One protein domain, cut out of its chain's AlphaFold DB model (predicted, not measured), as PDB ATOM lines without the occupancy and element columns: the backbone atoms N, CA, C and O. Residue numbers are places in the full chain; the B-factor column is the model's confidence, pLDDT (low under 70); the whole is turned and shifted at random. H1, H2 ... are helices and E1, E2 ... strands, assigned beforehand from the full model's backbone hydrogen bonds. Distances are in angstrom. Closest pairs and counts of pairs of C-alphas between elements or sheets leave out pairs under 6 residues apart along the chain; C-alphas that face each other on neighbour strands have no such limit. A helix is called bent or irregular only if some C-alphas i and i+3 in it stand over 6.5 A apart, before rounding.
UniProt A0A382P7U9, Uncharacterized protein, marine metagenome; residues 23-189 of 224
ATOM      1  N   ALA A  23     173.146 108.649 153.505       87.06
ATOM      2  CA  ALA A  23     172.918 107.564 152.548       87.06
ATOM      3  C   ALA A  23     172.607 108.108 151.146       87.06
ATOM      4  O   ALA A  23     172.096 109.222 151.030       87.06
ATOM      5  N   PRO A  24     172.897 107.359 150.068       90.38
ATOM      6  CA  PRO A  24     172.445 107.725 148.727       90.38
ATOM      7  C   PRO A  24     170.916 107.774 148.651       90.38
ATOM      8  O   PRO A  24     170.252 106.909 149.225       90.38
ATOM      9  N   VAL A  25     170.379 108.745 147.908       91.88
ATOM     10  CA  VAL A  25     168.949 108.828 147.580       91.88
ATOM     11  C   VAL A  25     168.768 108.884 146.076       91.88
ATOM     12  O   VAL A  25     169.393 109.699 145.396       91.88
ATOM     13  N   ILE A  26     167.883 108.036 145.573       91.44
ATOM     14  CA  ILE A  26     167.492 107.975 144.172       91.44
ATOM     15  C   ILE A  26     166.061 108.497 144.084       91.44
ATOM     16  O   ILE A  26     165.167 107.959 144.732       91.44
ATOM     17  N   PHE A  27     165.845 109.548 143.298       90.69
ATOM     18  CA  PHE A  27     164.491 109.919 142.892       90.69
ATOM     19  C   PHE A  27     164.004 108.891 141.872       90.69
ATOM     20  O   PHE A  27     164.731 108.578 140.933       90.69
ATOM     21  N   ASP A  28     162.791 108.376 142.055       87.31
ATOM     22  CA  ASP A  28     162.179 107.419 141.128       87.31
ATOM     23  C   ASP A  28     161.087 108.091 140.291       87.31
ATOM     24  O   ASP A  28     159.912 107.728 140.309       87.31
ATOM     25  N   LEU A  29     161.467 109.156 139.579       87.75
ATOM     26  CA  LEU A  29     160.552 109.843 138.673       87.75
ATOM     27  C   LEU A  29     160.615 109.185 137.293       87.75
ATOM     28  O   LEU A  29     161.531 109.441 136.504       87.75
ATOM     29  N   ASP A  30     159.626 108.352 136.975       87.62
ATOM     30  CA  ASP A  30     159.547 107.710 135.663       87.62
ATOM     31  C   ASP A  30     159.469 108.742 134.517       87.62
ATOM     32  O   ASP A  30     158.785 109.769 134.586       87.62
ATOM     33  N   LYS A  31     160.187 108.472 133.420       86.56
ATOM     34  CA  LYS A  31     160.306 109.410 132.289       86.56
ATOM     35  C   LYS A  31     158.971 109.660 131.596       86.56
ATOM     36  O   LYS A  31     158.715 110.792 131.187       86.56
ATOM     37  N   GLN A  32     158.150 108.621 131.454       87.06
ATOM     38  CA  GLN A  32     156.829 108.744 130.852       87.06
ATOM     39  C   GLN A  32     155.925 109.575 131.768       87.06
ATOM     40  O   GLN A  32     155.266 110.497 131.287       87.06
ATOM     41  N   LEU A  33     155.991 109.347 133.085       86.50
ATOM     42  CA  LEU A  33     155.282 110.165 134.073       86.50
ATOM     43  C   LEU A  33     155.701 111.636 134.027       86.50
ATOM     44  O   LEU A  33     154.837 112.506 134.070       86.50
ATOM     45  N   ILE A  34     156.993 111.940 133.883       87.19
ATOM     46  CA  ILE A  34     157.483 113.320 133.731       87.19
ATOM     47  C   ILE A  34     156.886 113.984 132.483       87.19
ATOM     48  O   ILE A  34     156.439 115.135 132.536       87.19
ATOM     49  N   ASP A  35     156.902 113.282 131.350       83.44
ATOM     50  CA  ASP A  35     156.409 113.814 130.082       83.44
ATOM     51  C   ASP A  35     154.877 114.000 130.104       83.44
ATOM     52  O   ASP A  35     154.369 114.992 129.559       83.44
ATOM     53  N   ASP A  36     154.152 113.097 130.770       82.19
ATOM     54  CA  ASP A  36     152.700 113.155 130.959       82.19
ATOM     55  C   ASP A  36     152.295 114.240 131.961       82.19
ATOM     56  O   ASP A  36     151.480 115.089 131.605       82.19
ATOM     57  N   PHE A  37     152.939 114.322 133.130       81.62
ATOM     58  CA  PHE A  37     152.781 115.419 134.095       81.62
ATOM     59  C   PHE A  37     152.956 116.772 133.416       81.62
ATOM     60  O   PHE A  37     152.139 117.687 133.531       81.62
ATOM     61  N   ALA A  38     154.024 116.906 132.632       76.94
ATOM     62  CA  ALA A  38     154.277 118.141 131.928       76.94
ATOM     63  C   ALA A  38     153.203 118.398 130.847       76.94
ATOM     64  O   ALA A  38     152.929 119.562 130.528       76.94
ATOM     65  N   ARG A  39     152.640 117.354 130.212       74.50
ATOM     66  CA  ARG A  39     151.530 117.464 129.246       74.50
ATOM     67  C   ARG A  39     150.254 117.928 129.924       74.50
ATOM     68  O   ARG A  39     149.638 118.863 129.427       74.50
ATOM     69  N   GLU A  40     149.910 117.349 131.055       73.12
ATOM     70  CA  GLU A  40     148.764 117.741 131.859       73.12
ATOM     71  C   GLU A  40     148.913 119.177 132.372       73.12
ATOM     72  O   GLU A  40     148.015 119.997 132.203       73.12
ATOM     73  N   ALA A  41     150.116 119.567 132.801       67.56
ATOM     74  CA  ALA A  41     150.424 120.947 133.171       67.56
ATOM     75  C   ALA A  41     150.287 121.944 132.002       67.56
ATOM     76  O   ALA A  41     150.173 123.149 132.231       67.56
ATOM     77  N   ARG A  42     150.292 121.484 130.735       64.38
ATOM     78  CA  ARG A  42     149.949 122.330 129.571       64.38
ATOM     79  C   ARG A  42     148.443 122.579 129.451       64.38
ATOM     80  O   ARG A  42     148.074 123.603 128.884       64.38
ATOM     81  N   GLY A  43     147.608 121.673 129.959       57.78
ATOM     82  CA  GLY A  43     146.144 121.690 129.865       57.78
ATOM     83  C   GLY A  43     145.437 122.690 130.782       57.78
ATOM     84  O   GLY A  43     144.215 122.765 130.741       57.78
ATOM     85  N   PHE A  44     146.181 123.493 131.552       56.94
ATOM     86  CA  PHE A  44     145.665 124.586 132.387       56.94
ATOM     87  C   PHE A  44     145.921 125.966 131.727       56.94
ATOM     88  O   PHE A  44     146.827 126.694 132.152       56.94
ATOM     89  N   PRO A  45     145.198 126.341 130.648       48.25
ATOM     90  CA  PRO A  45     145.386 127.609 129.940       48.25
ATOM     91  C   PRO A  45     144.814 128.810 130.712       48.25
ATOM     92  O   PRO A  45     143.931 128.682 131.555       48.25
ATOM     93  N   ASN A  46     145.290 130.013 130.381       44.94
ATOM     94  CA  ASN A  46     144.633 131.271 130.728       44.94
ATOM     95  C   ASN A  46     143.604 131.668 129.655       44.94
ATOM     96  O   ASN A  46     143.714 131.298 128.491       44.94
ATOM     97  N   SER A  47     142.632 132.485 130.052       43.41
ATOM     98  CA  SER A  47     141.509 132.999 129.255       43.41
ATOM     99  C   SER A  47     141.877 133.981 128.126       43.41
ATOM    100  O   SER A  47     141.007 134.693 127.633       43.41
ATOM    101  N   SER A  48     143.142 134.056 127.701       43.41
ATOM    102  CA  SER A  48     143.555 134.866 126.553       43.41
ATOM    103  C   SER A  48     144.202 133.985 125.491       43.41
ATOM    104  O   SER A  48     145.134 133.243 125.776       43.41
ATOM    105  N   GLU A  49     143.697 134.084 124.261       41.66
ATOM    106  CA  GLU A  49     143.953 133.242 123.075       41.66
ATOM    107  C   GLU A  49     145.404 133.258 122.534       41.66
ATOM    108  O   GLU A  49     145.650 133.075 121.344       41.66
ATOM    109  N   LYS A  50     146.408 133.479 123.387       38.94
ATOM    110  CA  LYS A  50     147.825 133.319 123.051       38.94
ATOM    111  C   LYS A  50     148.423 132.221 123.933       38.94
ATOM    112  O   LYS A  50     148.324 132.328 125.153       38.94
ATOM    113  N   PRO A  51     149.102 131.205 123.364       38.59
ATOM    114  CA  PRO A  51     149.713 130.111 124.115       38.59
ATOM    115  C   PRO A  51     150.984 130.598 124.829       38.59
ATOM    116  O   PRO A  51     152.109 130.265 124.468       38.59
ATOM    117  N   SER A  52     150.820 131.443 125.844       41.59
ATOM    118  CA  SER A  52     151.899 131.900 126.711       41.59
ATOM    119  C   SER A  52     151.475 131.726 128.159       41.59
ATOM    120  O   SER A  52     150.572 132.402 128.645       41.59
ATOM    121  N   ARG A  53     152.161 130.795 128.819       55.84
ATOM    122  CA  ARG A  53     151.972 130.362 130.203       55.84
ATOM    123  C   ARG A  53     151.958 131.563 131.130       55.84
ATOM    124  O   ARG A  53     152.990 132.203 131.318       55.84
ATOM    125  N   ALA A  54     150.783 131.864 131.659       51.19
ATOM    126  CA  ALA A  54     150.572 133.018 132.501       51.19
ATOM    127  C   ALA A  54     149.501 132.727 133.556       51.19
ATOM    128  O   ALA A  54     148.427 133.321 133.533       51.19
ATOM    129  N   ARG A  55     149.780 131.816 134.502       52.81
ATOM    130  CA  ARG A  55     148.945 131.700 135.710       52.81
ATOM    131  C   ARG A  55     149.207 132.920 136.573       52.81
ATOM    132  O   ARG A  55     150.369 133.262 136.808       52.81
ATOM    133  N   ARG A  56     148.141 133.586 137.003       55.84
ATOM    134  CA  ARG A  56     148.204 134.772 137.854       55.84
ATOM    135  C   ARG A  56     147.731 134.434 139.268       55.84
ATOM    136  O   ARG A  56     146.930 133.519 139.432       55.84
ATOM    137  N   ASN A  57     148.254 135.121 140.281       57.66
ATOM    138  CA  ASN A  57     147.788 134.978 141.660       57.66
ATOM    139  C   ASN A  57     146.458 135.712 141.853       57.66
ATOM    140  O   ASN A  57     145.938 136.337 140.927       57.66
ATOM    141  N   LYS A  58     145.923 135.644 143.077       55.19
ATOM    142  CA  LYS A  58     144.698 136.353 143.481       55.19
ATOM    143  C   LYS A  58     144.775 137.870 143.234       55.19
ATOM    144  O   LYS A  58     143.754 138.483 142.957       55.19
ATOM    145  N   ASP A  59     145.982 138.441 143.219       57.72
ATOM    146  CA  ASP A  59     146.258 139.859 142.931       57.72
ATOM    147  C   ASP A  59     146.522 140.136 141.440       57.72
ATOM    148  O   ASP A  59     147.082 141.171 141.071       57.72
ATOM    149  N   ASN A  60     146.182 139.190 140.562       55.31
ATOM    150  CA  ASN A  60     146.393 139.265 139.120       55.31
ATOM    151  C   ASN A  60     147.878 139.406 138.702       55.31
ATOM    152  O   ASN A  60     148.180 139.788 137.566       55.31
ATOM    153  N   ARG A  61     148.839 139.077 139.576       54.03
ATOM    154  CA  ARG A  61     150.278 139.045 139.263       54.03
ATOM    155  C   ARG A  61     150.659 137.723 138.623       54.03
ATOM    156  O   ARG A  61     150.238 136.674 139.083       54.03
ATOM    157  N   LEU A  62     151.480 137.766 137.580       52.06
ATOM    158  CA  LEU A  62     151.975 136.585 136.871       52.06
ATOM    159  C   LEU A  62     152.857 135.708 137.784       52.06
ATOM    160  O   LEU A  62     153.960 136.123 138.121       52.06
ATOM    161  N   ILE A  63     152.411 134.499 138.136       54.94
ATOM    162  CA  ILE A  63     153.173 133.524 138.940       54.94
ATOM    163  C   ILE A  63     153.972 132.566 138.048       54.94
ATOM    164  O   ILE A  63     155.114 132.233 138.351       54.94
ATOM    165  N   ILE A  64     153.393 132.127 136.926       54.56
ATOM    166  CA  ILE A  64     153.994 131.111 136.048       54.56
ATOM    167  C   ILE A  64     154.524 131.785 134.787       54.56
ATOM    168  O   ILE A  64     153.749 132.371 134.040       54.56
ATOM    169  N   LYS A  65     155.839 131.683 134.540       52.31
ATOM    170  CA  LYS A  65     156.524 132.304 133.381       52.31
ATOM    171  C   LYS A  65     157.366 131.317 132.547       52.31
ATOM    172  O   LYS A  65     158.094 131.723 131.646       52.31
ATOM    173  N   ARG A  66     157.362 130.018 132.868       57.78
ATOM    174  CA  ARG A  66     158.370 129.053 132.369       57.78
ATOM    175  C   ARG A  66     157.857 128.208 131.201       57.78
ATOM    176  O   ARG A  66     156.822 127.597 131.402       57.78
ATOM    177  N   PRO A  67     158.557 128.087 130.052       60.66
ATOM    178  CA  PRO A  67     158.206 127.174 128.947       60.66
ATOM    179  C   PRO A  67     158.182 125.688 129.344       60.66
ATOM    180  O   PRO A  67     158.776 125.316 130.354       60.66
ATOM    181  N   PHE A  68     157.513 124.845 128.544       65.44
ATOM    182  CA  PHE A  68     157.307 123.399 128.789       65.44
ATOM    183  C   PHE A  68     158.618 122.663 128.979       65.44
ATOM    184  O   PHE A  68     158.837 122.031 130.012       65.44
ATOM    185  N   ASP A  69     159.529 122.901 128.048       71.31
ATOM    186  CA  ASP A  69     160.874 122.349 128.071       71.31
ATOM    187  C   ASP A  69     161.628 122.740 129.344       71.31
ATOM    188  O   ASP A  69     162.482 121.999 129.812       71.31
ATOM    189  N   GLY A  70     161.310 123.895 129.938       75.12
ATOM    190  CA  GLY A  70     161.912 124.344 131.188       75.12
ATOM    191  C   GLY A  70     161.463 123.546 132.413       75.12
ATOM    192  O   GLY A  70     162.250 123.418 133.345       75.12
ATOM    193  N   ILE A  71     160.233 123.020 132.418       75.75
ATOM    194  CA  ILE A  71     159.705 122.172 133.501       75.75
ATOM    195  C   ILE A  71     160.257 120.755 133.350       75.75
ATOM    196  O   ILE A  71     160.840 120.230 134.295       75.75
ATOM    197  N   ILE A  72     160.185 120.188 132.141       81.44
ATOM    198  CA  ILE A  72     160.747 118.863 131.848       81.44
ATOM    199  C   ILE A  72     162.237 118.809 132.174       81.44
ATOM    200  O   ILE A  72     162.681 117.881 132.842       81.44
ATOM    201  N   LYS A  73     163.017 119.815 131.752       82.50
ATOM    202  CA  LYS A  73     164.456 119.867 132.054       82.50
ATOM    203  C   LYS A  73     164.742 119.824 133.554       82.50
ATOM    204  O   LYS A  73     165.750 119.252 133.940       82.50
ATOM    205  N   ARG A  74     163.881 120.403 134.395       80.38
ATOM    206  CA  ARG A  74     164.062 120.359 135.853       80.38
ATOM    207  C   ARG A  74     163.711 119.015 136.442       80.38
ATOM    208  O   ARG A  74     164.491 118.514 137.232       80.38
ATOM    209  N   LEU A  75     162.577 118.443 136.049       83.56
ATOM    210  CA  LEU A  75     162.172 117.119 136.520       83.56
ATOM    211  C   LEU A  75     163.217 116.068 136.147       83.56
ATOM    212  O   LEU A  75     163.666 115.312 137.000       83.56
ATOM    213  N   ARG A  76     163.700 116.102 134.898       86.81
ATOM    214  CA  ARG A  76     164.811 115.251 134.454       86.81
ATOM    215  C   ARG A  76     166.074 115.508 135.264       86.81
ATOM    216  O   ARG A  76     166.691 114.562 135.724       86.81
ATOM    217  N   LYS A  77     166.410 116.773 135.517       85.38
ATOM    218  CA  LYS A  77     167.577 117.115 136.327       85.38
ATOM    219  C   LYS A  77     167.485 116.622 137.770       85.38
ATOM    220  O   LYS A  77     168.500 116.189 138.300       85.38
ATOM    221  N   VAL A  78     166.315 116.687 138.404       85.69
ATOM    222  CA  VAL A  78     166.094 116.076 139.725       85.69
ATOM    223  C   VAL A  78     166.378 114.575 139.639       85.69
ATOM    224  O   VAL A  78     167.171 114.066 140.415       85.69
ATOM    225  N   ASN A  79     165.847 113.888 138.631       87.88
ATOM    226  CA  ASN A  79     166.075 112.451 138.453       87.88
ATOM    227  C   ASN A  79     167.538 112.076 138.123       87.88
ATOM    228  O   ASN A  79     167.978 110.969 138.404       87.88
ATOM    229  N   GLU A  80     168.285 112.982 137.490       88.19
ATOM    230  CA  GLU A  80     169.686 112.788 137.080       88.19
ATOM    231  C   GLU A  80     170.703 113.211 138.154       88.19
ATOM    232  O   GLU A  80     171.895 112.941 138.006       88.19
ATOM    233  N   THR A  81     170.275 113.924 139.201       86.56
ATOM    234  CA  THR A  81     171.182 114.430 140.239       86.56
ATOM    235  C   THR A  81     171.440 113.355 141.292       86.56
ATOM    236  O   THR A  81     170.508 112.814 141.882       86.56
ATOM    237  N   ASP A  82     172.715 113.098 141.583       87.31
ATOM    238  CA  ASP A  82     173.122 112.209 142.673       87.31
ATOM    239  C   ASP A  82     172.856 112.888 144.025       87.31
ATOM    240  O   ASP A  82     173.640 113.739 144.461       87.31
ATOM    241  N   TYR A  83     171.774 112.518 144.709       88.12
ATOM    242  CA  TYR A  83     171.460 113.056 146.033       88.12
ATOM    243  C   TYR A  83     172.002 112.183 147.162       88.12
ATOM    244  O   TYR A  83     172.086 110.957 147.073       88.12
ATOM    245  N   MET A  84     172.328 112.845 148.267       86.50
ATOM    246  CA  MET A  84     172.663 112.227 149.542       86.50
ATOM    247  C   MET A  84     171.680 112.718 150.604       86.50
ATOM    248  O   MET A  84     171.483 113.928 150.746       86.50
ATOM    249  N   LEU A  85     171.097 111.791 151.358       86.88
ATOM    250  CA  LEU A  85     170.389 112.075 152.598       86.88
ATOM    251  C   LEU A  85     171.434 112.473 153.637       86.88
ATOM    252  O   LEU A  85     172.452 111.797 153.758       86.88
ATOM    253  N   VAL A  86     171.211 113.582 154.332       81.31
ATOM    254  CA  VAL A  86     172.030 114.071 155.444       81.31
ATOM    255  C   VAL A  86     171.073 114.577 156.519       81.31
ATOM    256  O   VAL A  86     170.623 115.726 156.473       81.31
ATOM    257  N   GLY A  87     170.712 113.703 157.456       80.25
ATOM    258  CA  GLY A  87     169.640 113.960 158.418       80.25
ATOM    259  C   GLY A  87     168.309 114.110 157.689       80.25
ATOM    260  O   GLY A  87     167.876 113.194 157.008       80.25
ATOM    261  N   ASN A  88     167.692 115.287 157.767       79.81
ATOM    262  CA  ASN A  88     166.429 115.608 157.093       79.81
ATOM    263  C   ASN A  88     166.608 116.372 155.765       79.81
ATOM    264  O   ASN A  88     165.692 117.055 155.301       79.81
ATOM    265  N   LYS A  89     167.803 116.323 155.163       81.25
ATOM    266  CA  LYS A  89     168.138 117.051 153.929       81.25
ATOM    267  C   LYS A  89     168.522 116.090 152.817       81.25
ATOM    268  O   LYS A  89     169.339 115.207 153.038       81.25
ATOM    269  N   LEU A  90     168.030 116.335 151.606       85.19
ATOM    270  CA  LEU A  90     168.556 115.737 150.379       85.19
ATOM    271  C   LEU A  90     169.462 116.756 149.704       85.19
ATOM    272  O   LEU A  90     169.009 117.837 149.327       85.19
ATOM    273  N   ILE A  91     170.744 116.435 149.575       80.75
ATOM    274  CA  ILE A  91     171.764 117.362 149.085       80.75
ATOM    275  C   ILE A  91     172.445 116.754 147.867       80.75
ATOM    276  O   ILE A  91     172.860 115.600 147.906       80.75
ATOM    277  N   ASP A  92     172.584 117.538 146.798       82.56
ATOM    278  CA  ASP A  92     173.426 117.175 145.653       82.56
ATOM    279  C   ASP A  92     174.831 116.798 146.152       82.56
ATOM    280  O   ASP A  92     175.518 117.601 146.792       82.56
ATOM    281  N   LYS A  93     175.264 115.574 145.851       80.19
ATOM    282  CA  LYS A  93     176.552 115.016 146.265       80.19
ATOM    283  C   LYS A  93     177.723 115.923 145.895       80.19
ATOM    284  O   LYS A  93     178.677 116.006 146.664       80.19
ATOM    285  N   GLN A  94     177.655 116.639 144.770       78.19
ATOM    286  CA  GLN A  94     178.713 117.560 144.335       78.19
ATOM    287  C   GLN A  94     178.893 118.757 145.279       78.19
ATOM    288  O   GLN A  94     179.920 119.434 145.240       78.19
ATOM    289  N   ARG A  95     177.908 119.026 146.142       72.38
ATOM    290  CA  ARG A  95     177.965 120.075 147.166       72.38
ATOM    291  C   ARG A  95     178.559 119.602 148.486       72.38
ATOM    292  O   ARG A  95     178.813 120.431 149.359       72.38
ATOM    293  N   ILE A  96     178.767 118.299 148.652       71.81
ATOM    294  CA  ILE A  96     179.374 117.732 149.852       71.81
ATOM    295  C   ILE A  96     180.892 117.695 149.635       71.81
ATOM    296  O   ILE A  96     181.348 117.053 148.689       71.81
ATOM    297  N   PRO A  97     181.694 118.360 150.491       71.25
ATOM    298  CA  PRO A  97     183.148 118.288 150.409       71.25
ATOM    299  C   PRO A  97     183.637 116.827 150.392       71.25
ATOM    300  O   PRO A  97     183.171 116.037 151.224       71.25
ATOM    301  N   PRO A  98     184.557 116.441 149.485       71.62
ATOM    302  CA  PRO A  98     185.025 115.060 149.354       71.62
ATOM    303  C   PRO A  98     185.538 114.458 150.666       71.62
ATOM    304  O   PRO A  98     185.293 113.289 150.950       71.62
ATOM    305  N   GLU A  99     186.186 115.268 151.503       68.12
ATOM    306  CA  GLU A  99     186.711 114.863 152.808       68.12
ATOM    307  C   GLU A  99     185.589 114.406 153.753       68.12
ATOM    308  O   GLU A  99     185.763 113.457 154.517       68.12
ATOM    309  N   LYS A 100     184.413 115.043 153.662       65.62
ATOM    310  CA  LYS A 100     183.220 114.695 154.451       65.62
ATOM    311  C   LYS A 100     182.511 113.469 153.902       65.62
ATOM    312  O   LYS A 100     182.040 112.643 154.676       65.62
ATOM    313  N   ALA A 101     182.460 113.337 152.577       66.56
ATOM    314  CA  ALA A 101     181.917 112.140 151.952       66.56
ATOM    315  C   ALA A 101     182.720 110.905 152.399       66.56
ATOM    316  O   ALA A 101     182.150 109.961 152.929       66.56
ATOM    317  N   ILE A 102     184.050 110.935 152.295       64.81
ATOM    318  CA  ILE A 102     184.912 109.779 152.597       64.81
ATOM    319  C   ILE A 102     184.774 109.285 154.050       64.81
ATOM    320  O   ILE A 102     184.820 108.075 154.278       64.81
ATOM    321  N   TYR A 103     184.581 110.182 155.024       60.34
ATOM    322  CA  TYR A 103     184.457 109.805 156.440       60.34
ATOM    323  C   TYR A 103     183.182 108.999 156.730       60.34
ATOM    324  O   TYR A 103     183.232 108.010 157.459       60.34
ATOM    325  N   ASN A 104     182.071 109.357 156.083       61.69
ATOM    326  CA  ASN A 104     180.783 108.683 156.261       61.69
ATOM    327  C   ASN A 104     180.613 107.469 155.336       61.69
ATOM    328  O   ASN A 104     179.784 106.607 155.600       61.69
ATOM    329  N   PHE A 105     181.422 107.352 154.279       56.28
ATOM    330  CA  PHE A 105     181.333 106.302 153.253       56.28
ATOM    331  C   PHE A 105     181.687 104.879 153.721       56.28
ATOM    332  O   PHE A 105     181.730 103.965 152.893       56.28
ATOM    333  N   ARG A 106     181.979 104.665 155.012       49.88
ATOM    334  CA  ARG A 106     182.615 103.423 155.469       49.88
ATOM    335  C   ARG A 106     181.733 102.174 155.445       49.88
ATOM    336  O   ARG A 106     182.324 101.109 155.350       49.88
ATOM    337  N   THR A 107     180.403 102.270 155.377       53.12
ATOM    338  CA  THR A 107     179.531 101.144 154.972       53.12
ATOM    339  C   THR A 107     178.079 101.617 154.835       53.12
ATOM    340  O   THR A 107     177.355 101.685 155.821       53.12
ATOM    341  N   PHE A 108     177.618 101.930 153.618       62.53
ATOM    342  CA  PHE A 108     176.173 102.053 153.373       62.53
ATOM    343  C   PHE A 108     175.639 100.701 152.928       62.53
ATOM    344  O   PHE A 108     175.691 100.358 151.746       62.53
ATOM    345  N   GLU A 109     175.141  99.930 153.889       76.50
ATOM    346  CA  GLU A 109     174.306  98.757 153.605       76.50
ATOM    347  C   GLU A 109     172.990  99.162 152.933       76.50
ATOM    348  O   GLU A 109     172.365  98.346 152.256       76.50
ATOM    349  N   TYR A 110     172.597 100.431 153.083       86.25
ATOM    350  CA  TYR A 110     171.298 100.939 152.682       86.25
ATOM    351  C   TYR A 110     171.401 102.084 151.677       86.25
ATOM    352  O   TYR A 110     172.340 102.882 151.691       86.25
ATOM    353  N   GLU A 111     170.400 102.167 150.818       91.12
ATOM    354  CA  GLU A 111     170.101 103.321 149.980       91.12
ATOM    355  C   GLU A 111     168.621 103.666 150.130       91.12
ATOM    356  O   GLU A 111     167.830 102.856 150.618       91.12
ATOM    357  N   TYR A 112     168.256 104.874 149.720       93.69
ATOM    358  CA  TYR A 112     166.880 105.332 149.761       93.69
ATOM    359  C   TYR A 112     166.332 105.544 148.360       93.69
ATOM    360  O   TYR A 112     166.990 106.146 147.513       93.69
ATOM    361  N   ILE A 113     165.101 105.097 148.143       94.69
ATOM    362  CA  ILE A 113     164.306 105.453 146.973       94.69
ATOM    363  C   ILE A 113     163.265 106.471 147.419       94.69
ATOM    364  O   ILE A 113     162.517 106.225 148.365       94.69
ATOM    365  N   LEU A 114     163.242 107.622 146.757       94.25
ATOM    366  CA  LEU A 114     162.234 108.645 146.963       94.25
ATOM    367  C   LEU A 114     161.201 108.559 145.844       94.25
ATOM    368  O   LEU A 114     161.467 108.948 144.703       94.25
ATOM    369  N   ASP A 115     160.028 108.064 146.206       92.75
ATOM    370  CA  ASP A 115     158.865 107.983 145.337       92.75
ATOM    371  C   ASP A 115     158.015 109.242 145.536       92.75
ATOM    372  O   ASP A 115     157.554 109.537 146.641       92.75
ATOM    373  N   LEU A 116     157.867 110.025 144.474       89.81
ATOM    374  CA  LEU A 116     157.093 111.257 144.475       89.81
ATOM    375  C   LEU A 116     156.001 111.124 143.419       89.81
ATOM    376  O   LEU A 116     156.278 111.227 142.221       89.81
ATOM    377  N   ASP A 117     154.758 110.936 143.863       86.69
ATOM    378  CA  ASP A 117     153.625 110.867 142.946       86.69
ATOM    379  C   ASP A 117     153.328 112.258 142.392       86.69
ATOM    380  O   ASP A 117     152.690 113.085 143.032       86.69
ATOM    381  N   ILE A 118     153.807 112.526 141.184       82.31
ATOM    382  CA  ILE A 118     153.583 113.801 140.504       82.31
ATOM    383  C   ILE A 118     152.214 113.884 139.819       82.31
ATOM    384  O   ILE A 118     151.885 114.941 139.291       82.31
ATOM    385  N   ARG A 119     151.422 112.804 139.797       78.00
ATOM    386  CA  ARG A 119     150.088 112.776 139.174       78.00
ATOM    387  C   ARG A 119     148.951 112.982 140.165       78.00
ATOM    388  O   ARG A 119     147.847 113.284 139.725       78.00
ATOM    389  N   SER A 120     149.187 112.805 141.463       80.12
ATOM    390  CA  SER A 120     148.159 113.090 142.461       80.12
ATOM    391  C   SER A 120     147.796 114.572 142.427       80.12
ATOM    392  O   SER A 120     148.672 115.429 142.313       80.12
ATOM    393  N   ASP A 121     146.510 114.898 142.562       72.38
ATOM    394  CA  ASP A 121     146.063 116.297 142.641       72.38
ATOM    395  C   ASP A 121     146.759 117.055 143.788       72.38
ATOM    396  O   ASP A 121     147.053 118.251 143.668       72.38
ATOM    397  N   GLU A 122     147.058 116.331 144.871       78.25
ATOM    398  CA  GLU A 122     147.752 116.800 146.073       78.25
ATOM    399  C   GLU A 122     149.169 117.297 145.772       78.25
ATOM    400  O   GLU A 122     149.571 118.330 146.301       78.25
ATOM    401  N   ASN A 123     149.900 116.646 144.863       81.50
ATOM    402  CA  ASN A 123     151.251 117.061 144.481       81.50
ATOM    403  C   ASN A 123     151.299 117.838 143.174       81.50
ATOM    404  O   ASN A 123     152.209 118.646 142.973       81.50
ATOM    405  N   PHE A 124     150.338 117.629 142.278       79.00
ATOM    406  CA  PHE A 124     150.410 118.119 140.913       79.00
ATOM    407  C   PHE A 124     150.522 119.646 140.868       79.00
ATOM    408  O   PHE A 124     151.472 120.216 140.317       79.00
ATOM    409  N   ASN A 125     149.557 120.324 141.493       76.12
ATOM    410  CA  ASN A 125     149.500 121.780 141.505       76.12
ATOM    411  C   ASN A 125     150.629 122.396 142.344       76.12
ATOM    412  O   ASN A 125     151.289 123.313 141.836       76.12
ATOM    413  N   PRO A 126     150.905 121.913 143.572       76.38
ATOM    414  CA  PRO A 126     152.009 122.433 144.368       76.38
ATOM    415  C   PRO A 126     153.368 122.244 143.696       76.38
ATOM    416  O   PRO A 126     154.171 123.180 143.622       76.38
ATOM    417  N   PHE A 127     153.630 121.082 143.098       81.00
ATOM    418  CA  PHE A 127     154.911 120.852 142.446       81.00
ATOM    419  C   PHE A 127     155.073 121.719 141.199       81.00
ATOM    420  O   PHE A 127     156.125 122.333 140.991       81.00
ATOM    421  N   LEU A 128     154.006 121.853 140.405       76.38
ATOM    422  CA  LEU A 128     153.985 122.768 139.271       76.38
ATOM    423  C   LEU A 128     154.284 124.204 139.713       76.38
ATOM    424  O   LEU A 128     155.095 124.880 139.074       76.38
ATOM    425  N   GLU A 129     153.666 124.682 140.795       73.44
ATOM    426  CA  GLU A 129     153.922 126.011 141.354       73.44
ATOM    427  C   GLU A 129     155.381 126.187 141.789       73.44
ATOM    428  O   GLU A 129     155.996 127.196 141.430       73.44
ATOM    429  N   SER A 130     155.965 125.203 142.476       74.31
ATOM    430  CA  SER A 130     157.378 125.224 142.878       74.31
ATOM    431  C   SER A 130     158.318 125.336 141.668       74.31
ATOM    432  O   SER A 130     159.177 126.223 141.593       74.31
ATOM    433  N   LEU A 131     158.092 124.511 140.641       74.25
ATOM    434  CA  LEU A 131     158.922 124.471 139.433       74.25
ATOM    435  C   LEU A 131     158.760 125.703 138.537       74.25
ATOM    436  O   LEU A 131     159.638 126.018 137.728       74.25
ATOM    437  N   SER A 132     157.637 126.404 138.626       66.69
ATOM    438  CA  SER A 132     157.314 127.497 137.710       66.69
ATOM    439  C   SER A 132     157.446 128.889 138.319       66.69
ATOM    440  O   SER A 132     157.672 129.845 137.563       66.69
ATOM    441  N   SER A 133     157.361 128.997 139.648       61.78
ATOM    442  CA  SER A 133     157.432 130.261 140.371       61.78
ATOM    443  C   SER A 133     158.794 130.927 140.208       61.78
ATOM    444  O   SER A 133     159.860 130.309 140.312       61.78
ATOM    445  N   THR A 134     158.763 132.233 139.953       59.12
ATOM    446  CA  THR A 134     159.945 133.098 140.033       59.12
ATOM    447  C   THR A 134     160.133 133.728 141.411       59.12
ATOM    448  O   THR A 134     161.166 134.356 141.637       59.12
ATOM    449  N   GLU A 135     159.156 133.563 142.302       56.81
ATOM    450  CA  GLU A 135     159.137 134.057 143.682       56.81
ATOM    451  C   GLU A 135     159.342 132.895 144.675       56.81
ATOM    452  O   GLU A 135     159.049 131.745 144.325       56.81
ATOM    453  N   PRO A 136     159.824 133.149 145.910       54.69
ATOM    454  CA  PRO A 136     159.890 132.125 146.948       54.69
ATOM    455  C   PRO A 136     158.500 131.537 147.186       54.69
ATOM    456  O   PRO A 136     157.592 132.224 147.647       54.69
ATOM    457  N   ASN A 137     158.326 130.268 146.854       59.38
ATOM    458  CA  ASN A 137     157.071 129.570 147.065       59.38
ATOM    459  C   ASN A 137     157.380 128.127 147.472       59.38
ATOM    460  O   ASN A 137     157.415 127.269 146.592       59.38
ATOM    461  N   PRO A 138     157.700 127.870 148.757       67.12
ATOM    462  CA  PRO A 138     157.839 126.500 149.226       67.12
ATOM    463  C   PRO A 138     156.488 125.811 149.059       67.12
ATOM    464  O   PRO A 138     155.441 126.396 149.339       67.12
ATOM    465  N   GLN A 139     156.523 124.600 148.531       74.38
ATOM    466  CA  GLN A 139     155.350 123.776 148.298       74.38
ATOM    467  C   GLN A 139     155.637 122.427 148.934       74.38
ATOM    468  O   GLN A 139     156.722 121.880 148.728       74.38
ATOM    469  N   PHE A 140     154.694 121.952 149.740       77.69
ATOM    470  CA  PHE A 140     154.772 120.635 150.343       77.69
ATOM    471  C   PHE A 140     154.375 119.601 149.315       77.69
ATOM    472  O   PHE A 140     153.311 119.713 148.709       77.69
ATOM    473  N   LEU A 141     155.251 118.625 149.133       86.12
ATOM    474  CA  LEU A 141     155.019 117.498 148.258       86.12
ATOM    475  C   LEU A 141     155.009 116.239 149.114       86.12
ATOM    476  O   LEU A 141     155.971 115.977 149.832       86.12
ATOM    477  N   GLU A 142     153.932 115.478 149.066       89.94
ATOM    478  CA  GLU A 142     153.844 114.188 149.736       89.94
ATOM    479  C   GLU A 142     154.652 113.156 148.956       89.94
ATOM    480  O   GLU A 142     154.562 113.060 147.734       89.94
ATOM    481  N   CYS A 143     155.492 112.407 149.654       91.75
ATOM    482  CA  CYS A 143     156.377 111.426 149.043       91.75
ATOM    483  C   CYS A 143     156.532 110.211 149.950       91.75
ATOM    484  O   CYS A 143     156.330 110.290 151.160       91.75
ATOM    485  N   THR A 144     156.918 109.084 149.370       94.44
ATOM    486  CA  THR A 144     157.277 107.887 150.123       94.44
ATOM    487  C   THR A 144     158.783 107.702 150.069       94.44
ATOM    488  O   THR A 144     159.376 107.575 148.998       94.44
ATOM    489  N   LEU A 145     159.409 107.678 151.240       94.88
ATOM    490  CA  LEU A 145     160.818 107.366 151.395       94.88
ATOM    491  C   LEU A 145     160.960 105.877 151.711       94.88
ATOM    492  O   LEU A 145     160.537 105.415 152.770       94.88
ATOM    493  N   LYS A 146     161.558 105.123 150.789       95.56
ATOM    494  CA  LYS A 146     161.775 103.681 150.928       95.56
ATOM    495  C   LYS A 146     163.230 103.419 151.266       95.56
ATOM    496  O   LYS A 146     164.112 103.741 150.472       95.56
ATOM    497  N   LYS A 147     163.492 102.818 152.422       94.25
ATOM    498  CA  LYS A 147     164.818 102.324 152.795       94.25
ATOM    499  C   LYS A 147     165.017 100.948 152.190       94.25
ATOM    500  O   LYS A 147     164.230 100.040 152.454       94.25
ATOM    501  N   GLN A 148     166.082 100.766 151.425       93.31
ATOM    502  CA  GLN A 148     166.387  99.496 150.781       93.31
ATOM    503  C   GLN A 148     167.796  99.038 151.106       93.31
ATOM    504  O   GLN A 148     168.714  99.845 151.234       93.31
ATOM    505  N   ASN A 149     167.988  97.724 151.196       90.31
ATOM    506  CA  ASN A 149     169.327  97.163 151.158       90.31
ATOM    507  C   ASN A 149     169.928  97.415 149.773       90.31
ATOM    508  O   ASN A 149     169.376  97.021 148.746       90.31
ATOM    509  N   ARG A 150     171.099  98.041 149.740       85.81
ATOM    510  CA  ARG A 150     171.744  98.470 148.501       85.81
ATOM    511  C   ARG A 150     172.103  97.312 147.568       85.81
ATOM    512  O   ARG A 150     172.132  97.502 146.350       85.81
ATOM    513  N   PHE A 151     172.402  96.138 148.125       86.38
ATOM    514  CA  PHE A 151     172.867  94.968 147.382       86.38
ATOM    515  C   PHE A 151     171.720  94.043 146.986       86.38
ATOM    516  O   PHE A 151     171.650  93.634 145.829       86.38
ATOM    517  N   THR A 152     170.821  93.724 147.918       91.31
ATOM    518  CA  THR A 152     169.702  92.802 147.659       91.31
ATOM    519  C   THR A 152     168.479  93.497 147.067       91.31
ATOM    520  O   THR A 152     167.617  92.816 146.521       91.31
ATOM    521  N   LYS A 153     168.404  94.835 147.153       91.75
ATOM    522  CA  LYS A 153     167.233  95.660 146.798       91.75
ATOM    523  C   LYS A 153     165.973  95.333 147.604       91.75
ATOM    524  O   LYS A 153     164.875  95.753 147.252       91.75
ATOM    525  N   GLU A 154     166.128  94.596 148.699       93.75
ATOM    526  CA  GLU A 154     165.039  94.312 149.621       93.75
ATOM    527  C   GLU A 154     164.626  95.596 150.341       93.75
ATOM    528  O   GLU A 154     165.475  96.333 150.853       93.75
ATOM    529  N   THR A 155     163.322  95.868 150.359       94.38
ATOM    530  CA  THR A 155     162.766  97.029 151.055       94.38
ATOM    531  C   THR A 155     162.643  96.723 152.540       94.38
ATOM    532  O   THR A 155     162.030  95.736 152.930       94.38
ATOM    533  N   ILE A 156     163.256  97.575 153.356       93.38
ATOM    534  CA  ILE A 156     163.361  97.430 154.810       93.38
ATOM    535  C   ILE A 156     162.282  98.254 155.501       93.38
ATOM    536  O   ILE A 156     161.665  97.792 156.458       93.38
ATOM    537  N   SER A 157     162.060  99.477 155.023       93.69
ATOM    538  CA  SER A 157     160.993 100.346 155.506       93.69
ATOM    539  C   SER A 157     160.479 101.243 154.390       93.69
ATOM    540  O   SER A 157     161.199 101.550 153.439       93.69
ATOM    541  N   GLU A 158     159.227 101.665 154.526       95.75
ATOM    542  CA  GLU A 158     158.590 102.668 153.681       95.75
ATOM    543  C   GLU A 158     157.862 103.654 154.590       95.75
ATOM    544  O   GLU A 158     157.076 103.251 155.448       95.75
ATOM    545  N   GLU A 159     158.148 104.941 154.429       93.88
ATOM    546  CA  GLU A 159     157.608 105.993 155.288       93.88
ATOM    547  C   GLU A 159     157.042 107.126 154.433       93.88
ATOM    548  O   GLU A 159     157.684 107.577 153.482       93.88
ATOM    549  N   LEU A 160     155.844 107.603 154.777       92.81
ATOM    550  CA  LEU A 160     155.296 108.827 154.200       92.81
ATOM    551  C   LEU A 160     156.067 110.024 154.763       92.81
ATOM    552  O   LEU A 160     156.245 110.138 155.974       92.81
ATOM    553  N   LYS A 161     156.512 110.914 153.882       92.56
ATOM    554  CA  LYS A 161     157.269 112.118 154.215       92.56
ATOM    555  C   LYS A 161     156.757 113.304 153.410       92.56
ATOM    556  O   LYS A 161     156.120 113.155 152.367       92.56
ATOM    557  N   TYR A 162     157.139 114.493 153.848       88.00
ATOM    558  CA  TYR A 162     156.915 115.735 153.126       88.00
ATOM    559  C   TYR A 162     158.230 116.266 152.565       88.00
ATOM    560  O   TYR A 162     159.166 116.560 153.309       88.00
ATOM    561  N   LEU A 163     158.290 116.411 151.247       87.25
ATOM    562  CA  LEU A 163     159.414 116.968 150.514       87.25
ATOM    563  C   LEU A 163     159.170 118.443 150.204       87.25
ATOM    564  O   LEU A 163     158.098 118.830 149.735       87.25
ATOM    565  N   ILE A 164     160.195 119.271 150.401       79.19
ATOM    566  CA  ILE A 164     160.145 120.695 150.062       79.19
ATOM    567  C   ILE A 164     161.408 121.108 149.322       79.19
ATOM    568  O   ILE A 164     162.523 120.957 149.827       79.19
ATOM    569  N   ASP A 165     161.227 121.688 148.134       74.56
ATOM    570  CA  ASP A 165     162.308 122.323 147.383       74.56
ATOM    571  C   ASP A 165     162.635 123.704 147.964       74.56
ATOM    572  O   ASP A 165     161.838 124.643 147.898       74.56
ATOM    573  N   MET A 166     163.850 123.842 148.493       65.38
ATOM    574  CA  MET A 166     164.358 125.095 149.060       65.38
ATOM    575  C   MET A 166     165.391 125.772 148.152       65.38
ATOM    576  O   MET A 166     166.012 126.770 148.526       65.38
ATOM    577  N   THR A 167     165.576 125.271 146.930       54.75
ATOM    578  CA  THR A 167     166.618 125.736 146.010       54.75
ATOM    579  C   THR A 167     166.262 127.066 145.318       54.75
ATOM    580  O   THR A 167     167.096 127.678 144.644       54.75
ATOM    581  N   ASN A 168     165.042 127.586 145.485       48.22
ATOM    582  CA  ASN A 168     164.569 128.740 144.723       48.22
ATOM    583  C   ASN A 168     165.245 130.070 145.151       48.22
ATOM    584  O   ASN A 168     164.938 130.626 146.205       48.22
ATOM    585  N   LYS A 169     166.168 130.562 144.301       47.31
ATOM    586  CA  LYS A 169     166.706 131.931 144.028       47.31
ATOM    587  C   LYS A 169     167.006 132.961 145.122       47.31
ATOM    588  O   LYS A 169     167.721 133.920 144.844       47.31
ATOM    589  N   TYR A 170     166.507 132.811 146.332       42.97
ATOM    590  CA  TYR A 170     166.644 133.806 147.391       42.97
ATOM    591  C   TYR A 170     167.438 133.266 148.575       42.97
ATOM    592  O   TYR A 170     167.828 134.035 149.447       42.97
ATOM    593  N   TRP A 171     167.738 131.968 148.600       44.56
ATOM    594  CA  TRP A 171     168.231 131.322 149.809       44.56
ATOM    595  C   TRP A 171     169.734 131.394 150.055       44.56
ATOM    596  O   TRP A 171     170.090 131.226 151.210       44.56
ATOM    597  N   ASN A 172     170.582 131.709 149.061       37.44
ATOM    598  CA  ASN A 172     171.962 132.221 149.226       37.44
ATOM    599  C   ASN A 172     172.774 132.044 147.937       37.44
ATOM    600  O   ASN A 172     173.488 131.052 147.784       37.44
ATOM    601  N   SER A 173     172.729 133.006 147.013       36.47
ATOM    602  CA  SER A 173     173.847 133.141 146.079       36.47
ATOM    603  C   SER A 173     173.873 134.486 145.361       36.47
ATOM    604  O   SER A 173     173.012 134.777 144.537       36.47
ATOM    605  N   SER A 174     174.923 135.271 145.590       39.53
ATOM    606  CA  SER A 174     175.384 136.302 144.650       39.53
ATOM    607  C   SER A 174     175.989 135.693 143.374       39.53
ATOM    608  O   SER A 174     176.300 136.416 142.433       39.53
ATOM    609  N   ASN A 175     176.140 134.363 143.321       39.59
ATOM    610  CA  ASN A 175     176.797 133.634 142.247       39.59
ATOM    611  C   ASN A 175     175.876 132.532 141.689       39.59
ATOM    612  O   ASN A 175     175.823 131.402 142.177       39.59
ATOM    613  N   ASN A 176     175.107 132.870 140.660       38.44
ATOM    614  CA  ASN A 176     174.055 132.045 140.050       38.44
ATOM    615  C   ASN A 176     174.595 130.829 139.249       38.44
ATOM    616  O   ASN A 176     173.977 130.396 138.281       38.44
ATOM    617  N   LYS A 177     175.788 130.327 139.601       38.81
ATOM    618  CA  LYS A 177     176.523 129.269 138.891       38.81
ATOM    619  C   LYS A 177     176.082 127.852 139.296       38.81
ATOM    620  O   LYS A 177     176.408 126.909 138.589       38.81
ATOM    621  N   TYR A 178     175.335 127.707 140.396       41.50
ATOM    622  CA  TYR A 178     174.845 126.418 140.899       41.50
ATOM    623  C   TYR A 178     173.315 126.377 140.919       41.50
ATOM    624  O   TYR A 178     172.653 127.347 141.281       41.50
ATOM    625  N   ASP A 179     172.787 125.247 140.463       47.72
ATOM    626  CA  ASP A 179     171.506 125.126 139.771       47.72
ATOM    627  C   ASP A 179     170.318 124.773 140.698       47.72
ATOM    628  O   ASP A 179     170.487 124.428 141.866       47.72
ATOM    629  N   TRP A 180     169.105 124.866 140.158       49.06
ATOM    630  CA  TRP A 180     167.801 125.003 140.821       49.06
ATOM    631  C   TRP A 180     167.284 123.751 141.555       49.06
ATOM    632  O   TRP A 180     166.145 123.751 141.992       49.06
ATOM    633  N   SER A 181     168.085 122.694 141.682       54.81
ATOM    634  CA  SER A 181     167.660 121.388 142.216       54.81
ATOM    635  C   SER A 181     168.777 120.796 143.063       54.81
ATOM    636  O   SER A 181     169.476 119.886 142.630       54.81
ATOM    637  N   SER A 182     169.050 121.402 144.212       62.09
ATOM    638  CA  SER A 182     170.296 121.139 144.936       62.09
ATOM    639  C   SER A 182     170.105 120.759 146.392       62.09
ATOM    640  O   SER A 182     170.974 120.090 146.947       62.09
ATOM    641  N   ILE A 183     169.037 121.259 147.018       72.56
ATOM    642  CA  ILE A 183     168.730 120.985 148.418       72.56
ATOM    643  C   ILE A 183     167.217 120.851 148.566       72.56
ATOM    644  O   ILE A 183     166.484 121.817 148.338       72.56
ATOM    645  N   PHE A 184     166.781 119.678 149.011       80.62
ATOM    646  CA  PHE A 184     165.430 119.457 149.510       80.62
ATOM    647  C   PHE A 184     165.467 119.193 151.011       80.62
ATOM    648  O   PHE A 184     166.466 118.695 151.533       80.62
ATOM    649  N   TYR A 185     164.372 119.510 151.689       81.75
ATOM    650  CA  TYR A 185     164.098 118.983 153.022       81.75
ATOM    651  C   TYR A 185     163.089 117.855 152.911       81.75
ATOM    652  O   TYR A 185     162.162 117.955 152.110       81.75
ATOM    653  N   ILE A 186     163.289 116.818 153.714       87.12
ATOM    654  CA  ILE A 186     162.385 115.685 153.855       87.12
ATOM    655  C   ILE A 186     161.977 115.579 155.322       87.12
ATOM    656  O   ILE A 186     162.837 115.485 156.194       87.12
ATOM    657  N   LEU A 187     160.680 115.691 155.590       85.88
ATOM    658  CA  LEU A 187     160.129 115.906 156.929       85.88
ATOM    659  C   LEU A 187     159.089 114.849 157.276       85.88
ATOM    660  O   LEU A 187     158.397 114.355 156.385       85.88
ATOM    661  N   ASP A 188     158.939 114.563 158.566       85.50
ATOM    662  CA  ASP A 188     157.902 113.655 159.071       85.50
ATOM    663  C   ASP A 188     156.528 114.329 159.138       85.50
ATOM    664  O   ASP A 188     155.489 113.682 159.010       85.50
ATOM    665  N   SER A 189     156.506 115.653 159.293       81.81
ATOM    666  CA  SER A 189     155.272 116.436 159.337       81.81
ATOM    667  C   SER A 189     155.440 117.824 158.723       81.81
ATOM    668  O   SER A 189     156.549 118.350 158.599       81.81
TER     669      SER A 189
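Overview. This is residues 23 to 189 of the 224 residues of an uncharacterized protein of marine metagenome (UniProt A0A382P7U9). A small closed barrel of seven strands makes the core, with H4 packed across its outside over E5 and H2 packed beside E1 with its residues 75 to 80. H1 runs beside H2, away from the barrel, while H3 lies off at the other end of the model. The loop of residues 41 to 67 reaches far out at the H1 end and makes much of the length, and residues 172 to 177 stick out from the link between E6 and E7. The printed part has 167 residues, with four named helices and seven named strands in the order E1 H1 H2 E2 E3 H3 E4 H4 E5 E6 E7; the class is mixed, helices and strands, and the barrel is mixed too, with E4 and E1 as its one parallel pair. The whole is compact, with a radius of gyration of the C-alphas of 17.2 A, yet elongated in outline, spanning 58 by 37 by 28 A.

Along the chain. Begin with the barrel: find C-alpha 23 at (172.918, 107.564, 152.548), where E1, residues 23 to 27, starts. E2 is residues 83 to 86, E3 is 89 to 92 and E4 is 110 to 115, the last 16.1 A long. Next look at C-alpha 140, at (154.772, 120.635, 150.343), where E5 begins; it runs 27.6 A to residue 149. E6, residues 155 to 165, is 25.6 A long and bends by 66 degrees at residue 160. E7, residues 183 to 187, ends at C-alpha 187, at (160.129, 115.906, 156.929). Among the helices, H1 is residues 31 to 40 and 14.2 A long, H2 is 68 to 80 and 18.3 A, H3 is 98 to 104, and H4 is 121 to 132 and 16.6 A. H4 is only just irregular: C-alphas 122 and 125 are 7.0 A apart.

Arrangement. Round the ring run E1, E2, E3, E7, E6, E5, E4 and back to E1. E5, E6 and E7 form a meander, each strand the antiparallel neighbour of the one before; look for N 143 and O 161 at 2.9 A, and N 164 and O 185 at 2.9 A. E7 is antiparallel to E3, with N 90 and O 184 at 2.8 A. E2 and E3 form a hairpin, with N 84 and O 91 at 2.8 A. E1 pairs in a staggered way, with E2 over residues 23 to 25, where N 25 and O 83 are 2.9 A apart, and with E4 over residues 25 to 27, where N 114 and O 26 are 2.8 A apart. E5 and E4 are antiparallel, with N 113 and O 146 at 2.9 A. Outside the barrel, H4 lies over E5 and runs across the strands at 82 degrees on the local plane, which is fitted to just 6 C-alphas; its height over the sheet is 8.3 A, and the closest C-alphas of H4 and E5 are those of Asn 123 and Leu 141, 5.4 A apart. H2 is on the barrel; its closest C-alpha to E1 is that of Asn 79, 5.4 A from Phe 27. H1 and H2 touch as a helical hairpin, opposite ways at a shallow tilt of 29 degrees, with the C-alphas of Ala 38 and Ile 72 closest at 6.5 A. H2, with residues 71 to 74 alone, and H4, with residues 131 to 132 alone, only just touch, with 3 pairs of C-alphas within 8 A, the closest Ile 71 and Leu 131 at 6.4 A, about perpendicular at 77 degrees. H3 is not on the barrel and touches no helix. Every O i to N i+4 pair is within hydrogen-bond range in H1; the counts are 8 of 9 in H2, 6 of 8 in H4 and 1 of 3 in H3, where 2 of 4 O i to N i+3 pairs are within range.

Size, cuts and confidence. The two C-alphas farthest apart are those of Glu 49 and Arg 106, at 58.6 A. The printed part has no cut. The links from H1 to H2, 27 residues, and from E6 to E7, 17 residues, are long. The mean pLDDT of the printed part is 72.8; look for values under 70 at residues 41 to 68, 99 to 108, 132 to 138 and 166 to 182.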